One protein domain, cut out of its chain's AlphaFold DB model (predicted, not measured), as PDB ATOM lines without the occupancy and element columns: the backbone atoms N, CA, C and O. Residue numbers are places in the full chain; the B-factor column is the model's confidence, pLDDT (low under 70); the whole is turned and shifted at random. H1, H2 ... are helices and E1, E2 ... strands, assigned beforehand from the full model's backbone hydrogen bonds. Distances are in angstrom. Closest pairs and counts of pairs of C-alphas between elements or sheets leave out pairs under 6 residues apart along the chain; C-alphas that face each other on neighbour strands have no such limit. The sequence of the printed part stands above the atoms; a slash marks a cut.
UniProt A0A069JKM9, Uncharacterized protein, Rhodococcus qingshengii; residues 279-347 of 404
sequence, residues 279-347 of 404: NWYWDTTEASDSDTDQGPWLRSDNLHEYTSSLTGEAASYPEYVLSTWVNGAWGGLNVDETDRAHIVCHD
ATOM      1  N   ASN A 279     141.410 -87.531  -9.703       84.12
ATOM      2  CA  ASN A 279     142.615 -86.747  -9.432       84.12
ATOM      3  C   ASN A 279     142.511 -85.418 -10.167       84.12
ATOM      4  O   ASN A 279     142.218 -85.385 -11.363       84.12
ATOM      5  N   TRP A 280     142.774 -84.336  -9.447       88.31
ATOM      6  CA  TRP A 280     142.822 -83.013 -10.041       88.31
ATOM      7  C   TRP A 280     144.220 -82.739 -10.589       88.31
ATOM      8  O   TRP A 280     145.219 -83.067  -9.950       88.31
ATOM      9  N   TYR A 281     144.307 -82.118 -11.759       86.12
ATOM     10  CA  TYR A 281     145.567 -81.661 -12.342       86.12
ATOM     11  C   TYR A 281     145.335 -80.429 -13.217       86.12
ATOM     12  O   TYR A 281     144.235 -80.195 -13.718       86.12
ATOM     13  N   TRP A 282     146.380 -79.624 -13.395       84.62
ATOM     14  CA  TRP A 282     146.346 -78.501 -14.327       84.62
ATOM     15  C   TRP A 282     146.727 -78.985 -15.722       84.62
ATOM     16  O   TRP A 282     147.861 -79.399 -15.960       84.62
ATOM     17  N   ASP A 283     145.770 -78.933 -16.638       83.38
ATOM     18  CA  ASP A 283     145.980 -79.238 -18.043       83.38
ATOM     19  C   ASP A 283     146.516 -77.994 -18.764       83.38
ATOM     20  O   ASP A 283     145.883 -76.934 -18.787       83.38
ATOM     21  N   THR A 284     147.716 -78.135 -19.328       79.00
ATOM     22  CA  THR A 284     148.415 -77.106 -20.116       79.00
ATOM     23  C   THR A 284     148.412 -77.421 -21.618       79.00
ATOM     24  O   THR A 284     148.919 -76.636 -22.415       79.00
ATOM     25  N   THR A 285     147.851 -78.566 -22.017       69.50
ATOM     26  CA  THR A 285     147.992 -79.157 -23.355       69.50
ATOM     27  C   THR A 285     147.093 -78.518 -24.417       69.50
ATOM     28  O   THR A 285     147.393 -78.634 -25.601       69.50
ATOM     29  N   GLU A 286     146.037 -77.796 -24.026       58.50
ATOM     30  CA  GLU A 286     145.125 -77.100 -24.956       58.50
ATOM     31  C   GLU A 286     145.546 -75.674 -25.338       58.50
ATOM     32  O   GLU A 286     144.848 -75.009 -26.101       58.50
ATOM     33  N   ALA A 287     146.734 -75.223 -24.933       56.25
ATOM     34  CA  ALA A 287     147.336 -73.990 -25.451       56.25
ATOM     35  C   ALA A 287     147.862 -74.140 -26.904       56.25
ATOM     36  O   ALA A 287     148.863 -73.525 -27.274       56.25
ATOM     37  N   SER A 288     147.244 -75.000 -27.724       52.31
ATOM     38  CA  SER A 288     147.697 -75.298 -29.085       52.31
ATOM     39  C   SER A 288     147.040 -74.378 -30.121       52.31
ATOM     40  O   SER A 288     145.838 -74.466 -30.375       52.31
ATOM     41  N   ASP A 289     147.879 -73.542 -30.735       52.41
ATOM     42  CA  ASP A 289     147.804 -72.910 -32.065       52.41
ATOM     43  C   ASP A 289     146.605 -72.034 -32.461       52.41
ATOM     44  O   ASP A 289     146.671 -71.355 -33.487       52.41
ATOM     45  N   SER A 290     145.528 -71.973 -31.680       56.00
ATOM     46  CA  SER A 290     144.503 -70.945 -31.886       56.00
ATOM     47  C   SER A 290     144.911 -69.661 -31.162       56.00
ATOM     48  O   SER A 290     145.279 -69.708 -29.995       56.00
ATOM     49  N   ASP A 291     144.816 -68.510 -31.837       55.47
ATOM     50  CA  ASP A 291     145.088 -67.139 -31.343       55.47
ATOM     51  C   ASP A 291     144.314 -66.744 -30.054       55.47
ATOM     52  O   ASP A 291     144.344 -65.598 -29.602       55.47
ATOM     53  N   THR A 292     143.576 -67.678 -29.452       59.62
ATOM     54  CA  THR A 292     142.940 -67.534 -28.150       59.62
ATOM     55  C   THR A 292     143.873 -68.074 -27.073       59.62
ATOM     56  O   THR A 292     144.007 -69.282 -26.913       59.62
ATOM     57  N   ASP A 293     144.490 -67.157 -26.330       57.94
ATOM     58  CA  ASP A 293     145.374 -67.376 -25.179       57.94
ATOM     59  C   ASP A 293     144.638 -68.082 -24.020       57.94
ATOM     60  O   ASP A 293     144.268 -67.473 -23.016       57.94
ATOM     61  N   GLN A 294     144.292 -69.359 -24.199       61.44
ATOM     62  CA  GLN A 294     143.636 -70.205 -23.206       61.44
ATOM     63  C   GLN A 294     144.659 -70.669 -22.176       61.44
ATOM     64  O   GLN A 294     145.349 -71.665 -22.359       61.44
ATOM     65  N   GLY A 295     144.765 -69.898 -21.090       67.44
ATOM     66  CA  GLY A 295     145.511 -70.294 -19.901       67.44
ATOM     67  C   GLY A 295     145.077 -71.671 -19.368       67.44
ATOM     68  O   GLY A 295     144.008 -72.172 -19.720       67.44
ATOM     69  N   PRO A 296     145.898 -72.298 -18.512       76.12
ATOM     70  CA  PRO A 296     145.686 -73.669 -18.068       76.12
ATOM     71  C   PRO A 296     144.372 -73.853 -17.308       76.12
ATOM     72  O   PRO A 296     143.890 -72.946 -16.611       76.12
ATOM     73  N   TRP A 297     143.828 -75.063 -17.421       78.88
ATOM     74  CA  TRP A 297     142.544 -75.462 -16.849       78.88
ATOM     75  C   TRP A 297     142.746 -76.469 -15.724       78.88
ATOM     76  O   TRP A 297     143.531 -77.404 -15.871       78.88
ATOM     77  N   LEU A 298     142.015 -76.318 -14.619       82.50
ATOM     78  CA  LEU A 298     141.962 -77.356 -13.593       82.50
ATOM     79  C   LEU A 298     140.968 -78.424 -14.046       82.50
ATOM     80  O   LEU A 298     139.765 -78.153 -14.156       82.50
ATOM     81  N   ARG A 299     141.478 -79.622 -14.319       81.88
ATOM     82  CA  ARG A 299     140.700 -80.778 -14.766       81.88
ATOM     83  C   ARG A 299     140.686 -81.859 -13.706       81.88
ATOM     84  O   ARG A 299     141.623 -81.977 -12.917       81.88
ATOM     85  N   SER A 300     139.633 -82.664 -13.741       82.81
ATOM     86  CA  SER A 300     139.619 -83.964 -13.087       82.81
ATOM     87  C   SER A 300     139.713 -85.098 -14.109       82.81
ATOM     88  O   SER A 300     139.155 -85.000 -15.202       82.81
ATOM     89  N   ASP A 301     140.372 -86.197 -13.734       80.19
ATOM     90  CA  ASP A 301     140.394 -87.461 -14.491       80.19
ATOM     91  C   ASP A 301     139.006 -88.116 -14.649       80.19
ATOM     92  O   ASP A 301     138.837 -89.038 -15.452       80.19
ATOM     93  N   ASN A 302     138.001 -87.676 -13.885       78.75
ATOM     94  CA  ASN A 302     136.648 -88.195 -14.033       78.75
ATOM     95  C   ASN A 302     136.008 -87.698 -15.335       78.75
ATOM     96  O   ASN A 302     135.807 -86.502 -15.552       78.75
ATOM     97  N   LEU A 303     135.645 -88.654 -16.188       72.44
ATOM     98  CA  LEU A 303     134.883 -88.404 -17.402       72.44
ATOM     99  C   LEU A 303     133.397 -88.301 -17.062       72.44
ATOM    100  O   LEU A 303     132.803 -89.257 -16.556       72.44
ATOM    101  N   HIS A 304     132.790 -87.162 -17.381       70.50
ATOM    102  CA  HIS A 304     131.345 -87.015 -17.335       70.50
ATOM    103  C   HIS A 304     130.761 -87.417 -18.692       70.50
ATOM    104  O   HIS A 304     131.146 -86.881 -19.735       70.50
ATOM    105  N   GLU A 305     129.853 -88.390 -18.695       71.50
ATOM    106  CA  GLU A 305     129.133 -88.791 -19.900       71.50
ATOM    107  C   GLU A 305     127.982 -87.808 -20.134       71.50
ATOM    108  O   GLU A 305     127.021 -87.750 -19.367       71.50
ATOM    109  N   TYR A 306     128.096 -87.000 -21.185       69.69
ATOM    110  CA  TYR A 306     127.077 -86.039 -21.578       69.69
ATOM    111  C   TYR A 306     126.399 -86.512 -22.860       69.69
ATOM    112  O   TYR A 306     127.052 -86.744 -23.878       69.69
ATOM    113  N   THR A 307     125.073 -86.629 -22.841       69.69
ATOM    114  CA  THR A 307     124.302 -86.834 -24.070       69.69
ATOM    115  C   THR A 307     124.012 -85.478 -24.699       69.69
ATOM    116  O   THR A 307     123.283 -84.661 -24.133       69.69
ATOM    117  N   SER A 308     124.582 -85.231 -25.878       69.06
ATOM    118  CA  SER A 308     124.367 -83.984 -26.612       69.06
ATOM    119  C   SER A 308     122.885 -83.789 -26.922       69.06
ATOM    120  O   SER A 308     122.275 -84.602 -27.612       69.06
ATOM    121  N   SER A 309     122.304 -82.676 -26.470       68.81
ATOM    122  CA  SER A 309     120.911 -82.329 -26.798       68.81
ATOM    123  C   SER A 309     120.689 -82.067 -28.295       68.81
ATOM    124  O   SER A 309     119.557 -82.143 -28.767       68.81
ATOM    125  N   LEU A 310     121.761 -81.781 -29.044       70.38
ATOM    126  CA  LEU A 310     121.714 -81.491 -30.478       70.38
ATOM    127  C   LEU A 310     121.845 -82.747 -31.348       70.38
ATOM    128  O   LEU A 310     121.230 -82.801 -32.410       70.38
ATOM    129  N   THR A 311     122.641 -83.738 -30.930       81.25
ATOM    130  CA  THR A 311     122.934 -84.939 -31.743       81.25
ATOM    131  C   THR A 311     122.383 -86.237 -31.154       81.25
ATOM    132  O   THR A 311     122.252 -87.217 -31.880       81.25
ATOM    133  N   GLY A 312     122.037 -86.266 -29.863       79.25
ATOM    134  CA  GLY A 312     121.603 -87.473 -29.153       79.25
ATOM    135  C   GLY A 312     122.723 -88.482 -28.872       79.25
ATOM    136  O   GLY A 312     122.460 -89.529 -28.288       79.25
ATOM    137  N   GLU A 313     123.962 -88.185 -29.267       77.62
ATOM    138  CA  GLU A 313     125.121 -89.043 -29.025       77.62
ATOM    139  C   GLU A 313     125.694 -88.799 -27.625       77.62
ATOM    140  O   GLU A 313     125.782 -87.657 -27.160       77.62
ATOM    141  N   ALA A 314     126.074 -89.888 -26.952       76.62
ATOM    142  CA  ALA A 314     126.823 -89.834 -25.707       76.62
ATOM    143  C   ALA A 314     128.292 -89.533 -26.017       76.62
ATOM    144  O   ALA A 314     128.940 -90.262 -26.769       76.62
ATOM    145  N   ALA A 315     128.807 -88.453 -25.442       73.75
ATOM    146  CA  ALA A 315     130.212 -88.093 -25.500       73.75
ATOM    147  C   ALA A 315     130.740 -87.918 -24.073       73.75
ATOM    148  O   ALA A 315     130.110 -87.278 -23.229       73.75
ATOM    149  N   SER A 316     131.896 -88.513 -23.794       74.38
ATOM    150  CA  SER A 316     132.597 -88.352 -22.522       74.38
ATOM    151  C   SER A 316     133.521 -87.146 -22.603       74.38
ATOM    152  O   SER A 316     134.427 -87.127 -23.437       74.38
ATOM    153  N   TYR A 317     133.323 -86.170 -21.721       69.25
ATOM    154  CA  TYR A 317     134.224 -85.028 -21.586       69.25
ATOM    155  C   TYR A 317     134.848 -85.014 -20.186       69.25
ATOM    156  O   TYR A 317     134.170 -85.384 -19.222       69.25
ATOM    157  N   PRO A 318     136.122 -84.603 -20.045       67.38
ATOM    158  CA  PRO A 318     136.686 -84.323 -18.732       67.38
ATOM    159  C   PRO A 318     135.909 -83.172 -18.083       67.38
ATOM    160  O   PRO A 318     135.519 -82.213 -18.756       67.38
ATOM    161  N   GLU A 319     135.663 -83.270 -16.779       73.56
ATOM    162  CA  GLU A 319     134.988 -82.207 -16.039       73.56
ATOM    163  C   GLU A 319     135.975 -81.063 -15.748       73.56
ATOM    164  O   GLU A 319     137.028 -81.258 -15.132       73.56
ATOM    165  N   TYR A 320     135.639 -79.861 -16.221       68.50
ATOM    166  CA  TYR A 320     136.419 -78.646 -15.986       68.50
ATOM    167  C   TYR A 320     135.925 -77.969 -14.714       68.50
ATOM    168  O   TYR A 320     134.774 -77.537 -14.645       68.50
ATOM    169  N   VAL A 321     136.805 -77.848 -13.723       69.88
ATOM    170  CA  VAL A 321     136.450 -77.312 -12.401       69.88
ATOM    171  C   VAL A 321     136.722 -75.808 -12.322       69.88
ATOM    172  O   VAL A 321     135.956 -75.064 -11.711       69.88
ATOM    173  N   LEU A 322     137.803 -75.336 -12.955       72.75
ATOM    174  CA  LEU A 322     138.225 -73.936 -12.894       72.75
ATOM    175  C   LEU A 322     138.967 -73.510 -14.167       72.75
ATOM    176  O   LEU A 322     139.789 -74.268 -14.689       72.75
ATOM    177  N   SER A 323     138.736 -72.273 -14.618       67.31
ATOM    178  CA  SER A 323     139.489 -71.645 -15.710       67.31
ATOM    179  C   SER A 323     140.290 -70.442 -15.215       67.31
ATOM    180  O   SER A 323     139.843 -69.693 -14.341       67.31
ATOM    181  N   THR A 324     141.473 -70.240 -15.796       61.81
ATOM    182  CA  THR A 324     142.344 -69.088 -15.502       61.81
ATOM    183  C   THR A 324     142.137 -67.915 -16.471       61.81
ATOM    184  O   THR A 324     142.963 -67.009 -16.548       61.81
ATOM    185  N   TRP A 325     141.034 -67.901 -17.230       62.03
ATOM    186  CA  TRP A 325     140.819 -66.936 -18.315       62.03
ATOM    187  C   TRP A 325     140.420 -65.542 -17.808       62.03
ATOM    188  O   TRP A 325     139.371 -65.373 -17.193       62.03
ATOM    189  N   VAL A 326     141.235 -64.519 -18.105       53.34
ATOM    190  CA  VAL A 326     141.030 -63.130 -17.627       53.34
ATOM    191  C   VAL A 326     140.487 -62.183 -18.717       53.34
ATOM    192  O   VAL A 326     140.090 -61.058 -18.419       53.34
ATOM    193  N   ASN A 327     140.355 -62.613 -19.975       53.34
ATOM    194  CA  ASN A 327     139.892 -61.723 -21.047       53.34
ATOM    195  C   ASN A 327     138.359 -61.721 -21.231       53.34
ATOM    196  O   ASN A 327     137.799 -62.306 -22.152       53.34
ATOM    197  N   GLY A 328     137.676 -60.961 -20.368       52.28
ATOM    198  CA  GLY A 328     136.663 -60.000 -20.831       52.28
ATOM    199  C   GLY A 328     135.167 -60.334 -20.753       52.28
ATOM    200  O   GLY A 328     134.377 -59.416 -20.957       52.28
ATOM    201  N   ALA A 329     134.727 -61.556 -20.430       51.38
ATOM    202  CA  ALA A 329     133.279 -61.818 -20.273       51.38
ATOM    203  C   ALA A 329     132.884 -62.869 -19.220       51.38
ATOM    204  O   ALA A 329     131.753 -62.846 -18.741       51.38
ATOM    205  N   TRP A 330     133.801 -63.749 -18.813       54.75
ATOM    206  CA  TRP A 330     133.535 -64.824 -17.854       54.75
ATOM    207  C   TRP A 330     134.692 -64.848 -16.855       54.75
ATOM    208  O   TRP A 330     135.807 -65.182 -17.234       54.75
ATOM    209  N   GLY A 331     134.463 -64.375 -15.627       55.28
ATOM    210  CA  GLY A 331     135.515 -64.103 -14.640       55.28
ATOM    211  C   GLY A 331     136.289 -65.344 -14.190       55.28
ATOM    212  O   GLY A 331     135.908 -65.973 -13.206       55.28
ATOM    213  N   GLY A 332     137.383 -65.669 -14.882       63.16
ATOM    214  CA  GLY A 332     138.359 -66.656 -14.428       63.16
ATOM    215  C   GLY A 332     139.182 -66.145 -13.245       63.16
ATOM    216  O   GLY A 332     139.329 -64.938 -13.025       63.16
ATOM    217  N   LEU A 333     139.721 -67.080 -12.467       69.38
ATOM    218  CA  LEU A 333     140.603 -66.784 -11.340       69.38
ATOM    219  C   LEU A 333     142.050 -66.745 -11.837       69.38
ATOM    220  O   LEU A 333     142.539 -67.711 -12.417       69.38
ATOM    221  N   ASN A 334     142.749 -65.634 -11.602       76.06
ATOM    222  CA  ASN A 334     144.188 -65.580 -11.832       76.06
ATOM    223  C   ASN A 334     144.896 -66.239 -10.644       76.06
ATOM    224  O   ASN A 334     144.986 -65.645  -9.571       76.06
ATOM    225  N   VAL A 335     145.322 -67.484 -10.841       79.31
ATOM    226  CA  VAL A 335     145.961 -68.324  -9.827       79.31
ATOM    227  C   VAL A 335     147.422 -68.508 -10.222       79.31
ATOM    228  O   VAL A 335     147.694 -68.966 -11.339       79.31
ATOM    229  N   ASP A 336     148.351 -68.137  -9.339       84.25
ATOM    230  CA  ASP A 336     149.779 -68.332  -9.585       84.25
ATOM    231  C   ASP A 336     150.181 -69.816  -9.494       84.25
ATOM    232  O   ASP A 336     149.398 -70.674  -9.089       84.25
ATOM    233  N   GLU A 337     151.406 -70.149  -9.897       80.25
ATOM    234  CA  GLU A 337     151.856 -71.545  -9.938       80.25
ATOM    235  C   GLU A 337     151.896 -72.221  -8.552       80.25
ATOM    236  O   GLU A 337     151.674 -73.428  -8.436       80.25
ATOM    237  N   THR A 338     152.128 -71.452  -7.486       85.38
ATOM    238  CA  THR A 338     152.160 -71.976  -6.112       85.38
ATOM    239  C   THR A 338     150.752 -72.335  -5.652       85.38
ATOM    240  O   THR A 338     150.529 -73.428  -5.126       85.38
ATOM    241  N   ASP A 339     149.790 -71.453  -5.909       79.81
ATOM    242  CA  ASP A 339     148.382 -71.673  -5.592       79.81
ATOM    243  C   ASP A 339     147.800 -72.826  -6.422       79.81
ATOM    244  O   ASP A 339     147.037 -73.648  -5.913       79.81
ATOM    245  N   ARG A 340     148.217 -72.965  -7.685       81.00
ATOM    246  CA  ARG A 340     147.845 -74.101  -8.545       81.00
ATOM    247  C   ARG A 340     148.297 -75.433  -7.966       81.00
ATOM    248  O   ARG A 340     147.487 -76.363  -7.871       81.00
ATOM    249  N   ALA A 341     149.564 -75.516  -7.566       84.00
ATOM    250  CA  ALA A 341     150.113 -76.704  -6.923       84.00
ATOM    251  C   ALA A 341     149.389 -77.004  -5.601       84.00
ATOM    252  O   ALA A 341     149.089 -78.166  -5.317       84.00
ATOM    253  N   HIS A 342     149.057 -75.965  -4.824       83.81
ATOM    254  CA  HIS A 342     148.286 -76.101  -3.590       83.81
ATOM    255  C   HIS A 342     146.887 -76.675  -3.848       83.81
ATOM    256  O   HIS A 342     146.522 -77.666  -3.220       83.81
ATOM    257  N   ILE A 343     146.134 -76.131  -4.807       83.88
ATOM    258  CA  ILE A 343     144.778 -76.599  -5.143       83.88
ATOM    259  C   ILE A 343     144.786 -78.070  -5.574       83.88
ATOM    260  O   ILE A 343     143.986 -78.857  -5.073       83.88
ATOM    261  N   VAL A 344     145.721 -78.468  -6.446       85.50
ATOM    262  CA  VAL A 344     145.862 -79.874  -6.876       85.50
ATOM    263  C   VAL A 344     146.192 -80.782  -5.700       85.50
ATOM    264  O   VAL A 344     145.631 -81.863  -5.560       85.50
ATOM    265  N   CYS A 345     147.056 -80.320  -4.800       85.94
ATOM    266  CA  CYS A 345     147.372 -81.051  -3.586       85.94
ATOM    267  C   CYS A 345     146.191 -81.162  -2.617       85.94
ATOM    268  O   CYS A 345     146.342 -81.858  -1.624       85.94
ATOM    269  N   HIS A 346     145.047 -80.520  -2.841       87.75
ATOM    270  CA  HIS A 346     143.864 -80.590  -1.979       87.75
ATOM    271  C   HIS A 346     142.638 -81.148  -2.722       87.75
ATOM    272  O   HIS A 346     141.504 -80.781  -2.421       87.75
ATOM    273  N   ASP A 347     142.867 -82.076  -3.660       90.19
ATOM    274  CA  ASP A 347     141.796 -82.773  -4.373       90.19
ATOM    275  C   ASP A 347     140.849 -83.551  -3.420       90.19
ATOM    276  O   ASP A 347     141.271 -84.005  -2.343       90.19
TER     277      ASP A 347
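Overview. This is residues 279 to 347 of the 404 residues of an uncharacterized protein of Rhodococcus qingshengii (UniProt A0A069JKM9). A long, strongly twisted two-stranded hairpin, E2 and E3, makes the longest axis, with its turn at residues 308 to 313 at one end and the helix H1 at the other. The short strand E1 pairs with the first part of E2, and H1 sits beside E1; two long loops, residues 284 to 296 and 324 to 336, hang from this same end. The printed part has 69 residues, with three named strands and then one named helix, in the order E1 E2 E3 H1; the sheet, of order E1 - E2 - E3, is antiparallel throughout. The class is mixed, helices and strands, though under half of the residues, 33, are in named elements. The whole is loose, with a radius of gyration of the C-alphas of 13.9 A and spans of 41 by 30 by 22 A.

Arrangement. E1, residues 280 to 283, E2, residues 297 to 307, and E3, residues 314 to 323, form a meander, each strand the antiparallel neighbour of the one before. E1 and E2 are a hairpin; N 283 and O 297 are within hydrogen-bond range at 2.8 A, and N 299 and O 281 at 2.9 A. E2 bends by 88 degrees at residue 301. E2 and E3 are a hairpin too, with 151 degrees between their directions; N 298 and O 322 are 3.0 A apart and N 306 and O 315 2.9 A, both within hydrogen-bond range. E1 and E3 are the edge strands. H1, residues 337 to 344, is on the sheet at a height of 6.7 A, and only just over none of its strands, with 2 of its 8 C-alphas falling on E1. The closest C-alphas of E1 and H1, those of Trp 280 and Val 344, are 5.4 A apart. E2 and H1 are near each other, with 6 pairs of C-alphas within 10 A. In H1 every O i to N i+4 pair is within hydrogen-bond range.

Along the chain. E1 begins at C-alpha 280 (142.822, -83.013, -10.041) and is 9.4 A long from first to last C-alpha. E2 measures 22.7 A and ends at C-alpha 307 (124.302, -86.834, -24.070). E3 measures 24.3 A. H1 measures 10.7 A and ends at C-alpha 344 (145.862, -79.874, -6.876).

Size, cuts and confidence. The two C-alphas farthest apart are those of Gly 312 and Thr 338, at 41.3 A, while those of Asn 279 and Asp 347, the first and last printed, are 6.5 A apart. The printed part has no cut. The links E1 to E2 and E3 to H1 are long, with 13 residues each, and the link E2 to E3 is short, with 6. The mean pLDDT of the printed part is 72.0; 30 residues of this predicted model are under 70, among them residues 285 to 295 and 323 to 333.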